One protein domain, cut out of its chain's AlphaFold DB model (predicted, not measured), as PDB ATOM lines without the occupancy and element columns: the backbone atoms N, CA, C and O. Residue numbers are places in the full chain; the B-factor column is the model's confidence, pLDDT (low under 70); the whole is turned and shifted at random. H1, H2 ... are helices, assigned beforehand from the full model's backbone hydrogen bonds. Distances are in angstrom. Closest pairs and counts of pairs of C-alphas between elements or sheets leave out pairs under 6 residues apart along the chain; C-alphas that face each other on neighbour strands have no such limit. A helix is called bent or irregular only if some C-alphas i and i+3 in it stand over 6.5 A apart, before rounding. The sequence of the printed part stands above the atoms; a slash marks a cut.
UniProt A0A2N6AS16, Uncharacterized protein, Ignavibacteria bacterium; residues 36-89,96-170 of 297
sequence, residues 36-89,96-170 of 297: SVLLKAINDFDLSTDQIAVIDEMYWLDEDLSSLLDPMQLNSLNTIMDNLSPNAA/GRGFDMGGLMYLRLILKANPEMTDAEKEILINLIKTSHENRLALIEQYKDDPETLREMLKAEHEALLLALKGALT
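Overview. This is residues 36 to 89 and 96 to 170 of the 297 residues of an uncharacterized protein of Ignavibacteria bacterium (UniProt A0A2N6AS16). Two long helices, H5 and H6, lie side by side as a hairpin along the longest direction, and the shorter H4 packs on both to make a three-helix bundle that runs up and down. H2 lies alongside H4, while H1 and H3 pack on each other and H1 crosses the early part of H5. The printed part has 129 residues with six named helices, H1 to H6 in order, and no named strand; its class is all helix. It is compact, with a radius of gyration of the C-alphas of 14.6 A and spans of 42 by 35 by 25 A.

Along the chain. H1, residues 36 to 44, begins at C-alpha 36 (-63.049, -33.742, -23.609) and measures 12.1 A from first to last C-alpha. H2, residues 49 to 60, measures 18.2 A and is irregular, with C-alphas 53 and 56 7.3 A apart. H3 holds residues 71 to 84 and measures 19.8 A. H4, residues 101 to 113, measures 18.2 A. H5, residues 119 to 142, is the longest helix at 34.5 A and begins at C-alpha 119 (-60.981, -32.806, -14.365). H6, residues 147 to 167, measures 30.0 A and ends at C-alpha 167 (-45.694, -25.463, -11.338).

Arrangement. H4, H5 and H6 form an up and down bundle, each helix running against the one before it. H5 and H6, a helical hairpin, touch at a shallow tilt of 13 degrees, opposite ways, with Leu 125 and Leu 165 their closest C-alphas at 6.3 A. H4 and H5 form another hairpin at a shallow tilt of 10 degrees; their closest C-alphas, of Gly 103 and Ile 129, are 7.0 A apart. H4 touches H6 with residues 102 to 107 alone, the closest C-alphas being those of Gly 103 and Leu 162 at 6.8 A. H2 touches H4 with residues 52 to 56 alone, at a shallow tilt of 7 degrees, opposite ways; the closest C-alphas, of Asp 56 and Gly 102, are 7.0 A apart. H1 touches H5, about perpendicular at 81 degrees, with Leu 39 and Ile 126 closest at 7.4 A between C-alphas. H1 and H3 touch at a tilt of 36 degrees, only just steep, and the C-alphas of Ala 41 and Ser 76 are closest at 4.8 A. H3 and H6 are apart. Every O i to N i+4 pair is within hydrogen-bond range in H1, H3, H4, H5 and H6, and 5 of 8 are in H2.

Size, cuts and confidence. The two C-alphas farthest apart, of Glu 116 and Asp 145, are 44.7 A apart. Residues 90 to 95 are not printed, and C-alphas 89 and 96 are 7.6 A apart across this cut, which lies in the link from H3 to H4. Of the links that are printed whole, the one from H2 to H3 is short and the others are tight. The mean pLDDT of the printed part is 85.6, and residues 56 to 57, 60 to 63, 85 to 89 and 96 to 98 are under 70.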
ATOM      1  N   SER A  36     -62.473 -32.482 -24.078       81.50
ATOM      2  CA  SER A  36     -63.049 -33.742 -23.609       81.50
ATOM      3  C   SER A  36     -62.546 -34.957 -24.402       81.50
ATOM      4  O   SER A  36     -62.233 -35.994 -23.813       81.50
ATOM      5  N   VAL A  37     -62.381 -34.818 -25.724       84.38
ATOM      6  CA  VAL A  37     -61.861 -35.872 -26.611       84.38
ATOM      7  C   VAL A  37     -60.385 -36.113 -26.324       84.38
ATOM      8  O   VAL A  37     -59.963 -37.261 -26.184       84.38
ATOM      9  N   LEU A  38     -59.611 -35.035 -26.174       83.62
ATOM     10  CA  LEU A  38     -58.186 -35.126 -25.866       83.62
ATOM     11  C   LEU A  38     -57.948 -35.720 -24.470       83.62
ATOM     12  O   LEU A  38     -57.116 -36.611 -24.319       83.62
ATOM     13  N   LEU A  39     -58.717 -35.292 -23.465       84.62
ATOM     14  CA  LEU A  39     -58.650 -35.847 -22.112       84.62
ATOM     15  C   LEU A  39     -58.989 -37.337 -22.101       84.62
ATOM     16  O   LEU A  39     -58.289 -38.125 -21.464       84.62
ATOM     17  N   LYS A  40     -60.032 -37.739 -22.833       87.06
ATOM     18  CA  LYS A  40     -60.383 -39.150 -22.983       87.06
ATOM     19  C   LYS A  40     -59.239 -39.937 -23.618       87.06
ATOM     20  O   LYS A  40     -58.831 -40.942 -23.051       87.06
ATOM     21  N   ALA A  41     -58.676 -39.457 -24.725       86.69
ATOM     22  CA  ALA A  41     -57.555 -40.124 -25.382       86.69
ATOM     23  C   ALA A  41     -56.324 -40.234 -24.461       86.69
ATOM     24  O   ALA A  41     -55.673 -41.269 -24.427       86.69
ATOM     25  N   ILE A  42     -56.028 -39.214 -23.652       85.44
ATOM     26  CA  ILE A  42     -54.928 -39.252 -22.672       85.44
ATOM     27  C   ILE A  42     -55.190 -40.264 -21.545       85.44
ATOM     28  O   ILE A  42     -54.259 -40.923 -21.070       85.44
ATOM     29  N   ASN A  43     -56.444 -40.399 -21.111       84.62
ATOM     30  CA  ASN A  43     -56.832 -41.401 -20.121       84.62
ATOM     31  C   ASN A  43     -56.753 -42.821 -20.699       84.62
ATOM     32  O   ASN A  43     -56.219 -43.704 -20.032       84.62
ATOM     33  N   ASP A  44     -57.222 -43.007 -21.934       86.88
ATOM     34  CA  ASP A  44     -57.199 -44.282 -22.661       86.88
ATOM     35  C   ASP A  44     -55.767 -44.667 -23.095       86.88
ATOM     36  O   ASP A  44     -55.455 -45.848 -23.258       86.88
ATOM     37  N   PHE A  45     -54.851 -43.695 -23.182       88.44
ATOM     38  CA  PHE A  45     -53.407 -43.906 -23.306       88.44
ATOM     39  C   PHE A  45     -52.767 -44.322 -21.965       88.44
ATOM     40  O   PHE A  45     -51.740 -43.789 -21.532       88.44
ATOM     41  N   ASP A  46     -53.385 -45.284 -21.273       87.06
ATOM     42  CA  ASP A  46     -52.899 -45.817 -20.004       87.06
ATOM     43  C   ASP A  46     -51.737 -46.779 -20.206       87.06
ATOM     44  O   ASP A  46     -51.907 -47.987 -20.356       87.06
ATOM     45  N   LEU A  47     -50.531 -46.223 -20.197       86.88
ATOM     46  CA  LEU A  47     -49.313 -47.011 -20.236       86.88
ATOM     47  C   LEU A  47     -48.983 -47.616 -18.865       86.88
ATOM     48  O   LEU A  47     -48.983 -46.947 -17.819       86.88
ATOM     49  N   SER A  48     -48.598 -48.890 -18.879       85.94
ATOM     50  CA  SER A  48     -47.941 -49.514 -17.732       85.94
ATOM     51  C   SER A  48     -46.598 -48.834 -17.445       85.94
ATOM     52  O   SER A  48     -45.976 -48.246 -18.333       85.94
ATOM     53  N   THR A  49     -46.104 -48.955 -16.210       81.06
ATOM     54  CA  THR A  49     -44.749 -48.500 -15.844       81.06
ATOM     55  C   THR A  49     -43.699 -49.104 -16.782       81.06
ATOM     56  O   THR A  49     -42.705 -48.461 -17.110       81.06
ATOM     57  N   ASP A  50     -43.964 -50.317 -17.276       77.69
ATOM     58  CA  ASP A  50     -43.092 -50.987 -18.221       77.69
ATOM     59  C   ASP A  50     -43.115 -50.398 -19.621       77.69
ATOM     60  O   ASP A  50     -42.059 -50.295 -20.241       77.69
ATOM     61  N   GLN A  51     -44.271 -49.969 -20.104       83.44
ATOM     62  CA  GLN A  51     -44.371 -49.299 -21.394       83.44
ATOM     63  C   GLN A  51     -43.749 -47.899 -21.337       83.44
ATOM     64  O   GLN A  51     -42.946 -47.562 -22.204       83.44
ATOM     65  N   ILE A  52     -44.015 -47.119 -20.280       81.69
ATOM     66  CA  ILE A  52     -43.442 -45.767 -20.095       81.69
ATOM     67  C   ILE A  52     -41.910 -45.807 -20.057       81.69
ATOM     68  O   ILE A  52     -41.229 -44.907 -20.552       81.69
ATOM     69  N   ALA A  53     -41.346 -46.870 -19.487       76.12
ATOM     70  CA  ALA A  53     -39.906 -47.021 -19.402       76.12
ATOM     71  C   ALA A  53     -39.218 -47.105 -20.778       76.12
ATOM     72  O   ALA A  53     -38.064 -46.700 -20.869       76.12
ATOM     73  N   VAL A  54     -39.905 -47.603 -21.812       77.00
ATOM     74  CA  VAL A  54     -39.296 -47.992 -23.099       77.00
ATOM     75  C   VAL A  54     -39.811 -47.162 -24.277       77.00
ATOM     76  O   VAL A  54     -39.083 -46.943 -25.240       77.00
ATOM     77  N   ILE A  55     -41.047 -46.666 -24.201       79.75
ATOM     78  CA  ILE A  55     -41.720 -45.997 -25.321       79.75
ATOM     79  C   ILE A  55     -40.969 -44.770 -25.847       79.75
ATOM     80  O   ILE A  55     -40.953 -44.550 -27.051       79.75
ATOM     81  N   ASP A  56     -40.321 -44.003 -24.968       69.00
ATOM     82  CA  ASP A  56     -39.562 -42.806 -25.345       69.00
ATOM     83  C   ASP A  56     -38.308 -43.169 -26.160       69.00
ATOM     84  O   ASP A  56     -38.045 -42.592 -27.214       69.00
ATOM     85  N   GLU A  57     -37.593 -44.218 -25.737       69.12
ATOM     86  CA  GLU A  57     -36.441 -44.755 -26.466       69.12
ATOM     87  C   GLU A  57     -36.871 -45.330 -27.822       69.12
ATOM     88  O   GLU A  57     -36.280 -44.993 -28.845       69.12
ATOM     89  N   MET A  58     -37.942 -46.131 -27.858       71.44
ATOM     90  CA  MET A  58     -38.465 -46.694 -29.109       71.44
ATOM     91  C   MET A  58     -38.949 -45.614 -30.080       71.44
ATOM     92  O   MET A  58     -38.658 -45.693 -31.271       71.44
ATOM     93  N   TYR A  59     -39.647 -44.590 -29.582       72.81
ATOM     94  CA  TYR A  59     -40.102 -43.466 -30.397       72.81
ATOM     95  C   TYR A  59     -38.918 -42.700 -30.996       72.81
ATOM     96  O   TYR A  59     -38.919 -42.379 -32.185       72.81
ATOM     97  N   TRP A  60     -37.873 -42.450 -30.202       62.19
ATOM     98  CA  TRP A  60     -36.676 -41.764 -30.683       62.19
ATOM     99  C   TRP A  60     -35.879 -42.591 -31.703       62.19
ATOM    100  O   TRP A  60     -35.324 -42.031 -32.652       62.19
ATOM    101  N   LEU A  61     -35.853 -43.916 -31.541       61.12
ATOM    102  CA  LEU A  61     -35.161 -44.854 -32.429       61.12
ATOM    103  C   LEU A  61     -35.958 -45.252 -33.689       61.12
ATOM    104  O   LEU A  61     -35.456 -46.055 -34.475       61.12
ATOM    105  N   ASP A  62     -37.153 -44.690 -33.911       64.31
ATOM    106  CA  ASP A  62     -38.095 -45.097 -34.975       64.31
ATOM    107  C   ASP A  62     -38.456 -46.587 -34.947       64.31
ATOM    108  O   ASP A  62     -38.648 -47.227 -35.988       64.31
ATOM    109  N   GLU A  63     -38.534 -47.166 -33.755       67.06
ATOM    110  CA  GLU A  63     -38.989 -48.539 -33.608       67.06
ATOM    111  C   GLU A  63     -40.520 -48.624 -33.694       67.06
ATOM    112  O   GLU A  63     -41.256 -47.692 -33.363       67.06
ATOM    113  N   ASP A  64     -41.016 -49.770 -34.158       71.75
ATOM    114  CA  ASP A  64     -42.448 -50.011 -34.305       71.75
ATOM    115  C   ASP A  64     -43.131 -50.113 -32.931       71.75
ATOM    116  O   ASP A  64     -43.075 -51.148 -32.252       71.75
ATOM    117  N   LEU A  65     -43.815 -49.034 -32.535       75.62
ATOM    118  CA  LEU A  65     -44.547 -48.943 -31.271       75.62
ATOM    119  C   LEU A  65     -45.722 -49.926 -31.172       75.62
ATOM    120  O   LEU A  65     -46.165 -50.196 -30.058       75.62
ATOM    121  N   SER A  66     -46.213 -50.505 -32.275       77.56
ATOM    122  CA  SER A  66     -47.301 -51.500 -32.229       77.56
ATOM    123  C   SER A  66     -46.888 -52.813 -31.554       77.56
ATOM    124  O   SER A  66     -47.737 -53.589 -31.121       77.56
ATOM    125  N   SER A  67     -45.579 -53.049 -31.423       75.94
ATOM    126  CA  SER A  67     -45.039 -54.157 -30.630       75.94
ATOM    127  C   SER A  67     -45.095 -53.901 -29.118       75.94
ATOM    128  O   SER A  67     -45.060 -54.852 -28.336       75.94
ATOM    129  N   LEU A  68     -45.197 -52.630 -28.712       80.88
ATOM    130  CA  LEU A  68     -45.240 -52.191 -27.319       80.88
ATOM    131  C   LEU A  68     -46.659 -51.837 -26.859       80.88
ATOM    132  O   LEU A  68     -47.004 -52.084 -25.703       80.88
ATOM    133  N   LEU A  69     -47.452 -51.225 -27.737       83.75
ATOM    134  CA  LEU A  69     -48.777 -50.683 -27.450       83.75
ATOM    135  C   LEU A  69     -49.873 -51.622 -27.937       83.75
ATOM    136  O   LEU A  69     -49.815 -52.130 -29.058       83.75
ATOM    137  N   ASP A  70     -50.913 -51.801 -27.128       87.25
ATOM    138  CA  ASP A  70     -52.122 -52.456 -27.614       87.25
ATOM    139  C   ASP A  70     -52.872 -51.558 -28.631       87.25
ATOM    140  O   ASP A  70     -52.609 -50.351 -28.726       87.25
ATOM    141  N   PRO A  71     -53.816 -52.110 -29.420       85.25
ATOM    142  CA  PRO A  71     -54.524 -51.334 -30.438       85.25
ATOM    143  C   PRO A  71     -55.289 -50.115 -29.901       85.25
ATOM    144  O   PRO A  71     -55.420 -49.121 -30.614       85.25
ATOM    145  N   MET A  72     -55.793 -50.169 -28.664       86.25
ATOM    146  CA  MET A  72     -56.517 -49.061 -28.037       86.25
ATOM    147  C   MET A  72     -55.550 -47.947 -27.626       86.25
ATOM    148  O   MET A  72     -55.811 -46.776 -27.910       86.25
ATOM    149  N   GLN A  73     -54.410 -48.302 -27.031       87.81
ATOM    150  CA  GLN A  73     -53.340 -47.364 -26.689       87.81
ATOM    151  C   GLN A  73     -52.770 -46.696 -27.948       87.81
ATOM    152  O   GLN A  73     -52.604 -45.478 -27.977       87.81
ATOM    153  N   LEU A  74     -52.529 -47.465 -29.012       82.25
ATOM    154  CA  LEU A  74     -52.037 -46.931 -30.284       82.25
ATOM    155  C   LEU A  74     -53.051 -45.974 -30.930       82.25
ATOM    156  O   LEU A  74     -52.679 -44.894 -31.384       82.25
ATOM    157  N   ASN A  75     -54.338 -46.331 -30.922       84.25
ATOM    158  CA  ASN A  75     -55.400 -45.447 -31.403       84.25
ATOM    159  C   ASN A  75     -55.498 -44.156 -30.577       84.25
ATOM    160  O   ASN A  75     -55.704 -43.077 -31.128       84.25
ATOM    161  N   SER A  76     -55.318 -44.259 -29.261       86.56
ATOM    162  CA  SER A  76     -55.320 -43.106 -28.358       86.56
ATOM    163  C   SER A  76     -54.134 -42.184 -28.627       86.56
ATOM    164  O   SER A  76     -54.324 -40.976 -28.739       86.56
ATOM    165  N   LEU A  77     -52.935 -42.739 -28.835       85.50
ATOM    166  CA  LEU A  77     -51.752 -41.973 -29.231       85.50
ATOM    167  C   LEU A  77     -51.976 -41.237 -30.555       85.50
ATOM    168  O   LEU A  77     -51.718 -40.039 -30.632       85.50
ATOM    169  N   ASN A  78     -52.510 -41.923 -31.568       83.38
ATOM    170  CA  ASN A  78     -52.846 -41.296 -32.849       83.38
ATOM    171  C   ASN A  78     -53.881 -40.186 -32.665       83.38
ATOM    172  O   ASN A  78     -53.678 -39.085 -33.153       83.38
ATOM    173  N   THR A  79     -54.924 -40.424 -31.865       84.44
ATOM    174  CA  THR A  79     -55.937 -39.406 -31.553       84.44
ATOM    175  C   THR A  79     -55.306 -38.182 -30.886       84.44
ATOM    176  O   THR A  79     -55.638 -37.057 -31.252       84.44
ATOM    177  N   ILE A  80     -54.381 -38.369 -29.939       84.88
ATOM    178  CA  ILE A  80     -53.650 -37.268 -29.297       84.88
ATOM    179  C   ILE A  80     -52.825 -36.500 -30.336       84.88
ATOM    180  O   ILE A  80     -52.907 -35.273 -30.393       84.88
ATOM    181  N   MET A  81     -52.064 -37.209 -31.172       81.94
ATOM    182  CA  MET A  81     -51.226 -36.597 -32.206       81.94
ATOM    183  C   MET A  81     -52.054 -35.843 -33.248       81.94
ATOM    184  O   MET A  81     -51.705 -34.715 -33.572       81.94
ATOM    185  N   ASP A  82     -53.163 -36.413 -33.715       79.06
ATOM    186  CA  ASP A  82     -54.048 -35.807 -34.713       79.06
ATOM    187  C   ASP A  82     -54.768 -34.573 -34.154       79.06
ATOM    188  O   ASP A  82     -54.948 -33.579 -34.855       79.06
ATOM    189  N   ASN A  83     -55.155 -34.598 -32.873       78.12
ATOM    190  CA  ASN A  83     -55.824 -33.463 -32.227       78.12
ATOM    191  C   ASN A  83     -54.871 -32.324 -31.869       78.12
ATOM    192  O   ASN A  83     -55.292 -31.165 -31.843       78.12
ATOM    193  N   LEU A  84     -53.612 -32.639 -31.566       75.31
ATOM    194  CA  LEU A  84     -52.587 -31.625 -31.348       75.31
ATOM    195  C   LEU A  84     -52.058 -31.104 -32.687       75.31
ATOM    196  O   LEU A  84     -51.879 -29.903 -32.839       75.31
ATOM    197  N   SER A  85     -51.904 -31.977 -33.681       68.81
ATOM    198  CA  SER A  85     -51.298 -31.676 -34.974       68.81
ATOM    199  C   SER A  85     -52.148 -32.210 -36.139       68.81
ATOM    200  O   SER A  85     -51.778 -33.185 -36.796       68.81
ATOM    201  N   PRO A  86     -53.267 -31.543 -36.484       57.97
ATOM    202  CA  PRO A  86     -54.182 -32.008 -37.536       57.97
ATOM    203  C   PRO A  86     -53.559 -32.059 -38.945       57.97
ATOM    204  O   PRO A  86     -54.133 -32.653 -39.854       57.97
ATOM    205  N   ASN A  87     -52.366 -31.479 -39.135       53.72
ATOM    206  CA  ASN A  87     -51.600 -31.524 -40.387       53.72
ATOM    207  C   ASN A  87     -50.414 -32.514 -40.359       53.72
ATOM    208  O   ASN A  87     -49.652 -32.574 -41.326       53.72
ATOM    209  N   ALA A  88     -50.237 -33.304 -39.291       50.56
ATOM    210  CA  ALA A  88     -49.158 -34.294 -39.202       50.56
ATOM    211  C   ALA A  88     -49.260 -35.387 -40.286       50.56
ATOM    212  O   ALA A  88     -48.245 -35.935 -40.709       50.56
ATOM    213  N   ALA A  89     -50.468 -35.660 -40.793       42.25
ATOM    214  CA  ALA A  89     -50.727 -36.711 -41.776       42.25
ATOM    215  C   ALA A  89     -50.397 -36.340 -43.242       42.25
ATOM    216  O   ALA A  89     -50.455 -37.205 -44.122       42.25
ATOM    217  N   GLY A  96     -44.630 -36.282 -36.879       54.75
ATOM    218  CA  GLY A  96     -45.390 -35.066 -36.610       54.75
ATOM    219  C   GLY A  96     -44.466 -33.927 -36.183       54.75
ATOM    220  O   GLY A  96     -44.006 -33.873 -35.041       54.75
ATOM    221  N   ARG A  97     -44.174 -33.015 -37.117       60.09
ATOM    222  CA  ARG A  97     -43.403 -31.798 -36.858       60.09
ATOM    223  C   ARG A  97     -44.029 -31.077 -35.662       60.09
ATOM    224  O   ARG A  97     -45.166 -30.629 -35.732       60.09
ATOM    225  N   GLY A  98     -43.285 -30.997 -34.562       65.00
ATOM    226  CA  GLY A  98     -43.672 -30.232 -33.375       65.00
ATOM    227  C   GLY A  98     -44.364 -31.023 -32.272       65.00
ATOM    228  O   GLY A  98     -44.570 -30.461 -31.196       65.00
ATOM    229  N   PHE A  99     -44.671 -32.308 -32.464       80.25
ATOM    230  CA  PHE A  99     -45.173 -33.123 -31.361       80.25
ATOM    231  C   PHE A  99     -44.060 -33.372 -30.330       80.25
ATOM    232  O   PHE A  99     -42.919 -33.681 -30.681       80.25
ATOM    233  N   ASP A 100     -44.371 -33.158 -29.054       86.06
ATOM    234  CA  ASP A 100     -43.443 -33.354 -27.942       86.06
ATOM    235  C   ASP A 100     -43.819 -34.622 -27.177       86.06
ATOM    236  O   ASP A 100     -44.607 -34.590 -26.229       86.06
ATOM    237  N   MET A 101     -43.264 -35.756 -27.613       85.44
ATOM    238  CA  MET A 101     -43.502 -37.036 -26.948       85.44
ATOM    239  C   MET A 101     -43.026 -37.006 -25.491       85.44
ATOM    240  O   MET A 101     -43.710 -37.541 -24.621       85.44
ATOM    241  N   GLY A 102     -41.908 -36.329 -25.205       88.06
ATOM    242  CA  GLY A 102     -41.400 -36.176 -23.843       88.06
ATOM    243  C   GLY A 102     -42.396 -35.429 -22.954       88.06
ATOM    244  O   GLY A 102     -42.711 -35.886 -21.857       88.06
ATOM    245  N   GLY A 103     -42.965 -34.332 -23.461       91.25
ATOM    246  CA  GLY A 103     -44.027 -33.579 -22.788       91.25
ATOM    247  C   GLY A 103     -45.287 -34.416 -22.533       91.25
ATOM    248  O   GLY A 103     -45.808 -34.419 -21.414       91.25
ATOM    249  N   LEU A 104     -45.746 -35.192 -23.527       90.25
ATOM    250  CA  LEU A 104     -46.877 -36.114 -23.345       90.25
ATOM    251  C   LEU A 104     -46.565 -37.185 -22.290       90.25
ATOM    252  O   LEU A 104     -47.419 -37.512 -21.463       90.25
ATOM    253  N   MET A 105     -45.353 -37.737 -22.303       90.31
ATOM    254  CA  MET A 105     -44.949 -38.745 -21.328       90.31
ATOM    255  C   MET A 105     -44.871 -38.190 -19.925       90.31
ATOM    256  O   MET A 105     -45.338 -38.842 -18.990       90.31
ATOM    257  N   TYR A 106     -44.402 -36.957 -19.786       93.25
ATOM    258  CA  TYR A 106     -44.426 -36.264 -18.514       93.25
ATOM    259  C   TYR A 106     -45.854 -36.048 -18.001       93.25
ATOM    260  O   TYR A 106     -46.145 -36.356 -16.846       93.25
ATOM    261  N   LEU A 107     -46.784 -35.628 -18.866       94.25
ATOM    262  CA  LEU A 107     -48.203 -35.546 -18.509       94.25
ATOM    263  C   LEU A 107     -48.757 -36.905 -18.058       94.25
ATOM    264  O   LEU A 107     -49.442 -36.992 -17.040       94.25
ATOM    265  N   ARG A 108     -48.444 -37.990 -18.773       92.06
ATOM    266  CA  ARG A 108     -48.922 -39.325 -18.390       92.06
ATOM    267  C   ARG A 108     -48.396 -39.747 -17.019       92.06
ATOM    268  O   ARG A 108     -49.148 -40.331 -16.242       92.06
ATOM    269  N   LEU A 109     -47.136 -39.438 -16.718       93.56
ATOM    270  CA  LEU A 109     -46.546 -39.679 -15.401       93.56
ATOM    271  C   LEU A 109     -47.286 -38.913 -14.309       93.56
ATOM    272  O   LEU A 109     -47.640 -39.509 -13.295       93.56
ATOM    273  N   ILE A 110     -47.590 -37.636 -14.548       96.06
ATOM    274  CA  ILE A 110     -48.365 -36.800 -13.626       96.06
ATOM    275  C   ILE A 110     -49.716 -37.445 -13.305       96.06
ATOM    276  O   ILE A 110     -50.059 -37.590 -12.132       96.06
ATOM    277  N   LEU A 111     -50.460 -37.864 -14.332       94.81
ATOM    278  CA  LEU A 111     -51.781 -38.474 -14.162       94.81
ATOM    279  C   LEU A 111     -51.707 -39.845 -13.483       94.81
ATOM    280  O   LEU A 111     -52.575 -40.183 -12.683       94.81
ATOM    281  N   LYS A 112     -50.666 -40.629 -13.775       93.69
ATOM    282  CA  LYS A 112     -50.451 -41.940 -13.154       93.69
ATOM    283  C   LYS A 112     -50.079 -41.819 -11.677       93.69
ATOM    284  O   LYS A 112     -50.570 -42.603 -10.870       93.69
ATOM    285  N   ALA A 113     -49.232 -40.852 -11.333       95.56
ATOM    286  CA  ALA A 113     -48.838 -40.569  -9.957       95.56
ATOM    287  C   ALA A 113     -49.993 -39.996  -9.124       95.56
ATOM    288  O   ALA A 113     -50.021 -40.163  -7.909       95.56
ATOM    289  N   ASN A 114     -50.954 -39.334  -9.776       96.69
ATOM    290  CA  ASN A 114     -52.034 -38.601  -9.123       96.69
ATOM    291  C   ASN A 114     -53.408 -39.010  -9.687       96.69
ATOM    292  O   ASN A 114     -54.059 -38.206 -10.361       96.69
ATOM    293  N   PRO A 115     -53.876 -40.245  -9.419       94.62
ATOM    294  CA  PRO A 115     -55.119 -40.764  -9.999       94.62
ATOM    295  C   PRO A 115     -56.367 -39.974  -9.576       94.62
ATOM    296  O   PRO A 115     -57.328 -39.881 -10.339       94.62
ATOM    297  N   GLU A 116     -56.329 -39.349  -8.396       95.00
ATOM    298  CA  GLU A 116     -57.437 -38.580  -7.814       95.00
ATOM    299  C   GLU A 116     -57.529 -37.134  -8.333       95.00
ATOM    300  O   GLU A 116     -58.327 -36.339  -7.837       95.00
ATOM    301  N   MET A 117     -56.706 -36.765  -9.319       95.19
ATOM    302  CA  MET A 117     -56.717 -35.429  -9.905       95.19
ATOM    303  C   MET A 117     -58.087 -35.099 -10.514       95.19
ATOM    304  O   MET A 117     -58.686 -35.908 -11.234       95.19
ATOM    305  N   THR A 118     -58.571 -33.891 -10.249       95.81
ATOM    306  CA  THR A 118     -59.858 -33.404 -10.751       95.81
ATOM    307  C   THR A 118     -59.794 -33.095 -12.245       95.81
ATOM    308  O   THR A 118     -58.735 -32.782 -12.787       95.81
ATOM    309  N   ASP A 119     -60.937 -33.121 -12.931       92.38
ATOM    310  CA  ASP A 119     -60.981 -32.806 -14.365       92.38
ATOM    311  C   ASP A 119     -60.527 -31.369 -14.667       92.38
ATOM    312  O   ASP A 119     -59.890 -31.133 -15.690       92.38
ATOM    313  N   ALA A 120     -60.769 -30.429 -13.746       94.50
ATOM    314  CA  ALA A 120     -60.296 -29.050 -13.868       94.50
ATOM    315  C   ALA A 120     -58.760 -28.954 -13.824       94.50
ATOM    316  O   ALA A 120     -58.161 -28.234 -14.620       94.50
ATOM    317  N   GLU A 121     -58.106 -29.700 -12.929       95.69
ATOM    318  CA  GLU A 121     -56.640 -29.779 -12.881       95.69
ATOM    319  C   GLU A 121     -56.083 -30.445 -14.147       95.69
ATOM    320  O   GLU A 121     -55.141 -29.931 -14.753       95.69
ATOM    321  N   LYS A 122     -56.702 -31.541 -14.606       94.44
ATOM    322  CA  LYS A 122     -56.300 -32.217 -15.853       94.44
ATOM    323  C   LYS A 122     -56.418 -31.291 -17.061       94.44
ATOM    324  O   LYS A 122     -55.532 -31.280 -17.914       94.44
ATOM    325  N   GLU A 123     -57.476 -30.488 -17.128       92.81
ATOM    326  CA  GLU A 123     -57.680 -29.516 -18.202       92.81
ATOM    327  C   GLU A 123     -56.593 -28.430 -18.217       92.81
ATOM    328  O   GLU A 123     -56.110 -28.067 -19.293       92.81
ATOM    329  N   ILE A 124     -56.143 -27.955 -17.050       95.81
ATOM    330  CA  ILE A 124     -55.009 -27.018 -16.956       95.81
ATOM    331  C   ILE A 124     -53.761 -27.630 -17.601       95.81
ATOM    332  O   ILE A 124     -53.135 -26.996 -18.453       95.81
ATOM    333  N   LEU A 125     -53.425 -28.874 -17.250       95.56
ATOM    334  CA  LEU A 125     -52.249 -29.559 -17.794       95.56
ATOM    335  C   LEU A 125     -52.359 -29.788 -19.310       95.56
ATOM    336  O   LEU A 125     -51.393 -29.580 -20.043       95.56
ATOM    337  N   ILE A 126     -53.543 -30.164 -19.798       91.94
ATOM    338  CA  ILE A 126     -53.802 -30.332 -21.233       91.94
ATOM    339  C   ILE A 126     -53.614 -29.013 -21.984       91.94
ATOM    340  O   ILE A 126     -52.991 -28.988 -23.046       91.94
ATOM    341  N   ASN A 127     -54.106 -27.902 -21.433       92.81
ATOM    342  CA  ASN A 127     -53.938 -26.591 -22.054       92.81
ATOM    343  C   ASN A 127     -52.462 -26.160 -22.108       92.81
ATOM    344  O   ASN A 127     -52.063 -25.520 -23.084       92.81
ATOM    345  N   LEU A 128     -51.633 -26.558 -21.133       95.56
ATOM    346  CA  LEU A 128     -50.179 -26.357 -21.198       95.56
ATOM    347  C   LEU A 128     -49.546 -27.137 -22.361       95.56
ATOM    348  O   LEU A 128     -48.773 -26.555 -23.122       95.56
ATOM    349  N   ILE A 129     -49.923 -28.407 -22.565       92.69
ATOM    350  CA  ILE A 129     -49.457 -29.206 -23.716       92.69
ATOM    351  C   ILE A 129     -49.872 -28.563 -25.045       92.69
ATOM    352  O   ILE A 129     -49.046 -28.442 -25.948       92.69
ATOM    353  N   LYS A 130     -51.131 -28.119 -25.166       90.06
ATOM    354  CA  LYS A 130     -51.635 -27.451 -26.380       90.06
ATOM    355  C   LYS A 130     -50.855 -26.170 -26.675       90.06
ATOM    356  O   LYS A 130     -50.373 -25.998 -27.789       90.06
ATOM    357  N   THR A 131     -50.672 -25.326 -25.659       93.12
ATOM    358  CA  THR A 131     -49.914 -24.071 -25.780       93.12
ATOM    359  C   THR A 131     -48.475 -24.342 -26.217       93.12
ATOM    360  O   THR A 131     -47.976 -23.709 -27.143       93.12
ATOM    361  N   SER A 132     -47.816 -25.326 -25.598       93.38
ATOM    362  CA  SER A 132     -46.451 -25.679 -25.983       93.38
ATOM    363  C   SER A 132     -46.379 -26.231 -27.404       93.38
ATOM    364  O   SER A 132     -45.483 -25.877 -28.165       93.38
ATOM    365  N   HIS A 133     -47.356 -27.036 -27.826       89.25
ATOM    366  CA  HIS A 133     -47.417 -27.506 -29.206       89.25
ATOM    367  C   HIS A 133     -47.537 -26.349 -30.213       89.25
ATOM    368  O   HIS A 133     -46.795 -26.317 -31.195       89.25
ATOM    369  N   GLU A 134     -48.411 -25.375 -29.950       89.69
ATOM    370  CA  GLU A 134     -48.548 -24.169 -30.777       89.69
ATOM    371  C   GLU A 134     -47.227 -23.387 -30.861       89.69
ATOM    372  O   GLU A 134     -46.787 -23.032 -31.961       89.69
ATOM    373  N   ASN A 135     -46.540 -23.198 -29.727       92.62
ATOM    374  CA  ASN A 135     -45.217 -22.570 -29.685       92.62
ATOM    375  C   ASN A 135     -44.203 -23.340 -30.540       92.62
ATOM    376  O   ASN A 135     -43.477 -22.747 -31.336       92.62
ATOM    377  N   ARG A 136     -44.167 -24.672 -30.427       91.56
ATOM    378  CA  ARG A 136     -43.252 -25.527 -31.197       91.56
ATOM    379  C   ARG A 136     -43.512 -25.445 -32.694       91.56
ATOM    380  O   ARG A 136     -42.553 -25.384 -33.461       91.56
ATOM    381  N   LEU A 137     -44.773 -25.409 -33.125       88.25
ATOM    382  CA  LEU A 137     -45.116 -25.201 -34.533       88.25
ATOM    383  C   LEU A 137     -44.618 -23.839 -35.035       88.25
ATOM    384  O   LEU A 137     -44.040 -23.767 -36.122       88.25
ATOM    385  N   ALA A 138     -44.780 -22.783 -34.234       90.38
ATOM    386  CA  ALA A 138     -44.266 -21.457 -34.567       90.38
ATOM    387  C   ALA A 138     -42.731 -21.446 -34.675       90.38
ATOM    388  O   ALA A 138     -42.191 -20.910 -35.643       90.38
ATOM    389  N   LEU A 139     -42.028 -22.098 -33.739       91.56
ATOM    390  CA  LEU A 139     -40.571 -22.254 -33.776       91.56
ATOM    391  C   LEU A 139     -40.112 -23.021 -35.021       91.56
ATOM    392  O   LEU A 139     -39.170 -22.594 -35.686       91.56
ATOM    393  N   ILE A 140     -40.783 -24.124 -35.364       89.12
ATOM    394  CA  ILE A 140     -40.468 -24.921 -36.556       89.12
ATOM    395  C   ILE A 140     -40.595 -24.085 -37.818       89.12
ATOM    396  O   ILE A 140     -39.701 -24.135 -38.656       89.12
ATOM    397  N   GLU A 141     -41.667 -23.309 -37.960       88.88
ATOM    398  CA  GLU A 141     -41.827 -22.450 -39.133       88.88
ATOM    399  C   GLU A 141     -40.778 -21.329 -39.161       88.88
ATOM    400  O   GLU A 141     -40.207 -21.048 -40.216       88.88
ATOM    401  N   GLN A 142     -40.482 -20.724 -38.006       92.94
ATOM    402  CA  GLN A 142     -39.517 -19.632 -37.879       92.94
ATOM    403  C   GLN A 142     -38.076 -20.066 -38.190       92.94
ATOM    404  O   GLN A 142     -37.345 -19.315 -38.834       92.94
ATOM    405  N   TYR A 143     -37.669 -21.256 -37.742       92.00
ATOM    406  CA  TYR A 143     -36.286 -21.745 -37.826       92.00
ATOM    407  C   TYR A 143     -36.125 -22.952 -38.768       92.00
ATOM    408  O   TYR A 143     -35.148 -23.691 -38.667       92.00
ATOM    409  N   LYS A 144     -37.047 -23.167 -39.716       88.31
ATOM    410  CA  LYS A 144     -36.996 -24.307 -40.660       88.31
ATOM    411  C   LYS A 144     -35.700 -24.403 -41.473       88.31
ATOM    412  O   LYS A 144     -35.296 -25.505 -41.838       88.31
ATOM    413  N   ASP A 145     -35.062 -23.263 -41.735       90.12
ATOM    414  CA  ASP A 145     -33.820 -23.161 -42.508       90.12
ATOM    415  C   ASP A 145     -32.558 -23.146 -41.616       90.12
ATOM    416  O   ASP A 145     -31.444 -23.131 -42.136       90.12
ATOM    417  N   ASP A 146     -32.718 -23.190 -40.286       91.00
ATOM    418  CA  ASP A 146     -31.631 -23.258 -39.301       91.00
ATOM    419  C   ASP A 146     -31.870 -24.405 -38.297       91.00
ATOM    420  O   ASP A 146     -32.414 -24.208 -37.203       91.00
ATOM    421  N   PRO A 147     -31.467 -25.637 -38.655       85.31
ATOM    422  CA  PRO A 147     -31.733 -26.816 -37.840       85.31
ATOM    423  C   PRO A 147     -31.023 -26.831 -36.483       85.31
ATOM    424  O   PRO A 147     -31.443 -27.585 -35.605       85.31
ATOM    425  N   GLU A 148     -29.924 -26.094 -36.312       84.25
ATOM    426  CA  GLU A 148     -29.200 -26.051 -35.037       84.25
ATOM    427  C   GLU A 148     -29.950 -25.162 -34.054       84.25
ATOM    428  O   GLU A 148     -30.374 -25.651 -33.003       84.25
ATOM    429  N   THR A 149     -30.253 -23.927 -34.460       89.94
ATOM    430  CA  THR A 149     -31.056 -23.004 -33.648       89.94
ATOM    431  C   THR A 149     -32.445 -23.576 -33.368       89.94
ATOM    432  O   THR A 149     -32.914 -23.526 -32.232       89.94
ATOM    433  N   LEU A 150     -33.098 -24.198 -34.360       88.81
ATOM    434  CA  LEU A 150     -34.405 -24.832 -34.158       88.81
ATOM    435  C   LEU A 150     -34.370 -25.867 -33.026       88.81
ATOM    436  O   LEU A 150     -35.272 -25.898 -32.191       88.81
ATOM    437  N   ARG A 151     -33.335 -26.713 -32.973       84.69
ATOM    438  CA  ARG A 151     -33.209 -27.725 -31.913       84.69
ATOM    439  C   ARG A 151     -33.046 -27.087 -30.542       84.69
ATOM    440  O   ARG A 151     -33.697 -27.541 -29.605       84.69
ATOM    441  N   GLU A 152     -32.207 -26.062 -30.424       88.44
ATOM    442  CA  GLU A 152     -32.011 -25.347 -29.160       88.44
ATOM    443  C   GLU A 152     -33.314 -24.709 -28.675       88.44
ATOM    444  O   GLU A 152     -33.686 -24.873 -27.514       88.44
ATOM    445  N   MET A 153     -34.060 -24.062 -29.575       92.69
ATOM    446  CA  MET A 153     -35.345 -23.452 -29.231       92.69
ATOM    447  C   MET A 153     -36.396 -24.499 -28.847       92.69
ATOM    448  O   MET A 153     -37.118 -24.311 -27.870       92.69
ATOM    449  N   LEU A 154     -36.473 -25.630 -29.560       89.94
ATOM    450  CA  LEU A 154     -37.387 -26.723 -29.209       89.94
ATOM    451  C   LEU A 154     -37.023 -27.389 -27.876       89.94
ATOM    452  O   LEU A 154     -37.924 -27.843 -27.168       89.94
ATOM    453  N   LYS A 155     -35.730 -27.458 -27.532       90.06
ATOM    454  CA  LYS A 155     -35.261 -27.930 -26.223       90.06
ATOM    455  C   LYS A 155     -35.670 -26.953 -25.117       90.06
ATOM    456  O   LYS A 155     -36.244 -27.384 -24.125       90.06
ATOM    457  N   ALA A 156     -35.440 -25.656 -25.315       93.44
ATOM    458  CA  ALA A 156     -35.837 -24.630 -24.354       93.44
ATOM    459  C   ALA A 156     -37.362 -24.604 -24.131       93.44
ATOM    460  O   ALA A 156     -37.819 -24.498 -22.996       93.44
ATOM    461  N   GLU A 157     -38.152 -24.764 -25.197       95.81
ATOM    462  CA  GLU A 157     -39.614 -24.867 -25.109       95.81
ATOM    463  C   GLU A 157     -40.057 -26.121 -24.340       95.81
ATOM    464  O   GLU A 157     -40.956 -26.045 -23.506       95.81
ATOM    465  N   HIS A 158     -39.397 -27.262 -24.562       94.19
ATOM    466  CA  HIS A 158     -39.649 -28.482 -23.790       94.19
ATOM    467  C   HIS A 158     -39.358 -28.279 -22.292       94.19
ATOM    468  O   HIS A 158     -40.190 -28.599 -21.444       94.19
ATOM    469  N   GLU A 159     -38.207 -27.694 -21.946       94.88
ATOM    470  CA  GLU A 159     -37.846 -27.394 -20.553       94.88
ATOM    471  C   GLU A 159     -38.848 -26.430 -19.895       94.88
ATOM    472  O   GLU A 159     -39.256 -26.643 -18.748       94.88
ATOM    473  N   ALA A 160     -39.296 -25.407 -20.631       97.12
ATOM    474  CA  ALA A 160     -40.317 -24.471 -20.173       97.12
ATOM    475  C   ALA A 160     -41.664 -25.168 -19.918       97.12
ATOM    476  O   ALA A 160     -42.298 -24.915 -18.889       97.12
ATOM    477  N   LEU A 161     -42.075 -26.083 -20.803       96.94
ATOM    478  CA  LEU A 161     -43.274 -26.899 -20.620       96.94
ATOM    479  C   LEU A 161     -43.177 -27.764 -19.357       96.94
ATOM    480  O   LEU A 161     -44.103 -27.756 -18.547       96.94
ATOM    481  N   LEU A 162     -42.067 -28.483 -19.154       96.50
ATOM    482  CA  LEU A 162     -41.887 -29.317 -17.961       96.50
ATOM    483  C   LEU A 162     -41.949 -28.489 -16.673       96.50
ATOM    484  O   LEU A 162     -42.561 -28.911 -15.689       96.50
ATOM    485  N   LEU A 163     -41.356 -27.292 -16.681       97.06
ATOM    486  CA  LEU A 163     -41.422 -26.369 -15.551       97.06
ATOM    487  C   LEU A 163     -42.859 -25.893 -15.291       97.06
ATOM    488  O   LEU A 163     -43.291 -25.869 -14.138       97.06
ATOM    489  N   ALA A 164     -43.607 -25.553 -16.343       97.81
ATOM    490  CA  ALA A 164     -45.001 -25.136 -16.229       97.81
ATOM    491  C   ALA A 164     -45.899 -26.268 -15.703       97.81
ATOM    492  O   ALA A 164     -46.719 -26.033 -14.817       97.81
ATOM    493  N   LEU A 165     -45.703 -27.499 -16.191       97.62
ATOM    494  CA  LEU A 165     -46.417 -28.683 -15.710       97.62
ATOM    495  C   LEU A 165     -46.151 -28.920 -14.221       97.62
ATOM    496  O   LEU A 165     -47.102 -29.073 -13.463       97.62
ATOM    497  N   LYS A 166     -44.885 -28.874 -13.779       97.44
ATOM    498  CA  LYS A 166     -44.530 -28.984 -12.351       97.44
ATOM    499  C   LYS A 166     -45.153 -27.864 -11.515       97.44
ATOM    500  O   LYS A 166     -45.660 -28.125 -10.431       97.44
ATOM    501  N   GLY A 167     -45.132 -26.631 -12.021       97.62
ATOM    502  CA  GLY A 167     -45.694 -25.463 -11.338       97.62
ATOM    503  C   GLY A 167     -47.219 -25.498 -11.181       97.62
ATOM    504  O   GLY A 167     -47.749 -24.794 -10.325       97.62
ATOM    505  N   ALA A 168     -47.916 -26.312 -11.978       97.62
ATOM    506  CA  ALA A 168     -49.356 -26.523 -11.864       97.62
ATOM    507  C   ALA A 168     -49.744 -27.545 -10.777       97.62
ATOM    508  O   ALA A 168     -50.925 -27.661 -10.460       97.62
ATOM    509  N   LEU A 169     -48.779 -28.278 -10.209       98.00
ATOM    510  CA  LEU A 169     -49.029 -29.311  -9.203       98.00
ATOM    511  C   LEU A 169     -48.970 -28.754  -7.782       98.00
ATOM    512  O   LEU A 169     -48.188 -27.854  -7.464       98.00
ATOM    513  N   THR A 170     -49.760 -29.345  -6.886       98.06
ATOM    514  CA  THR A 170     -49.572 -29.144  -5.446       98.06
ATOM    515  C   THR A 170     -48.273 -29.814  -4.969       98.06
ATOM    516  O   THR A 170     -47.785 -30.738  -5.624       98.06
TER     517      THR A 170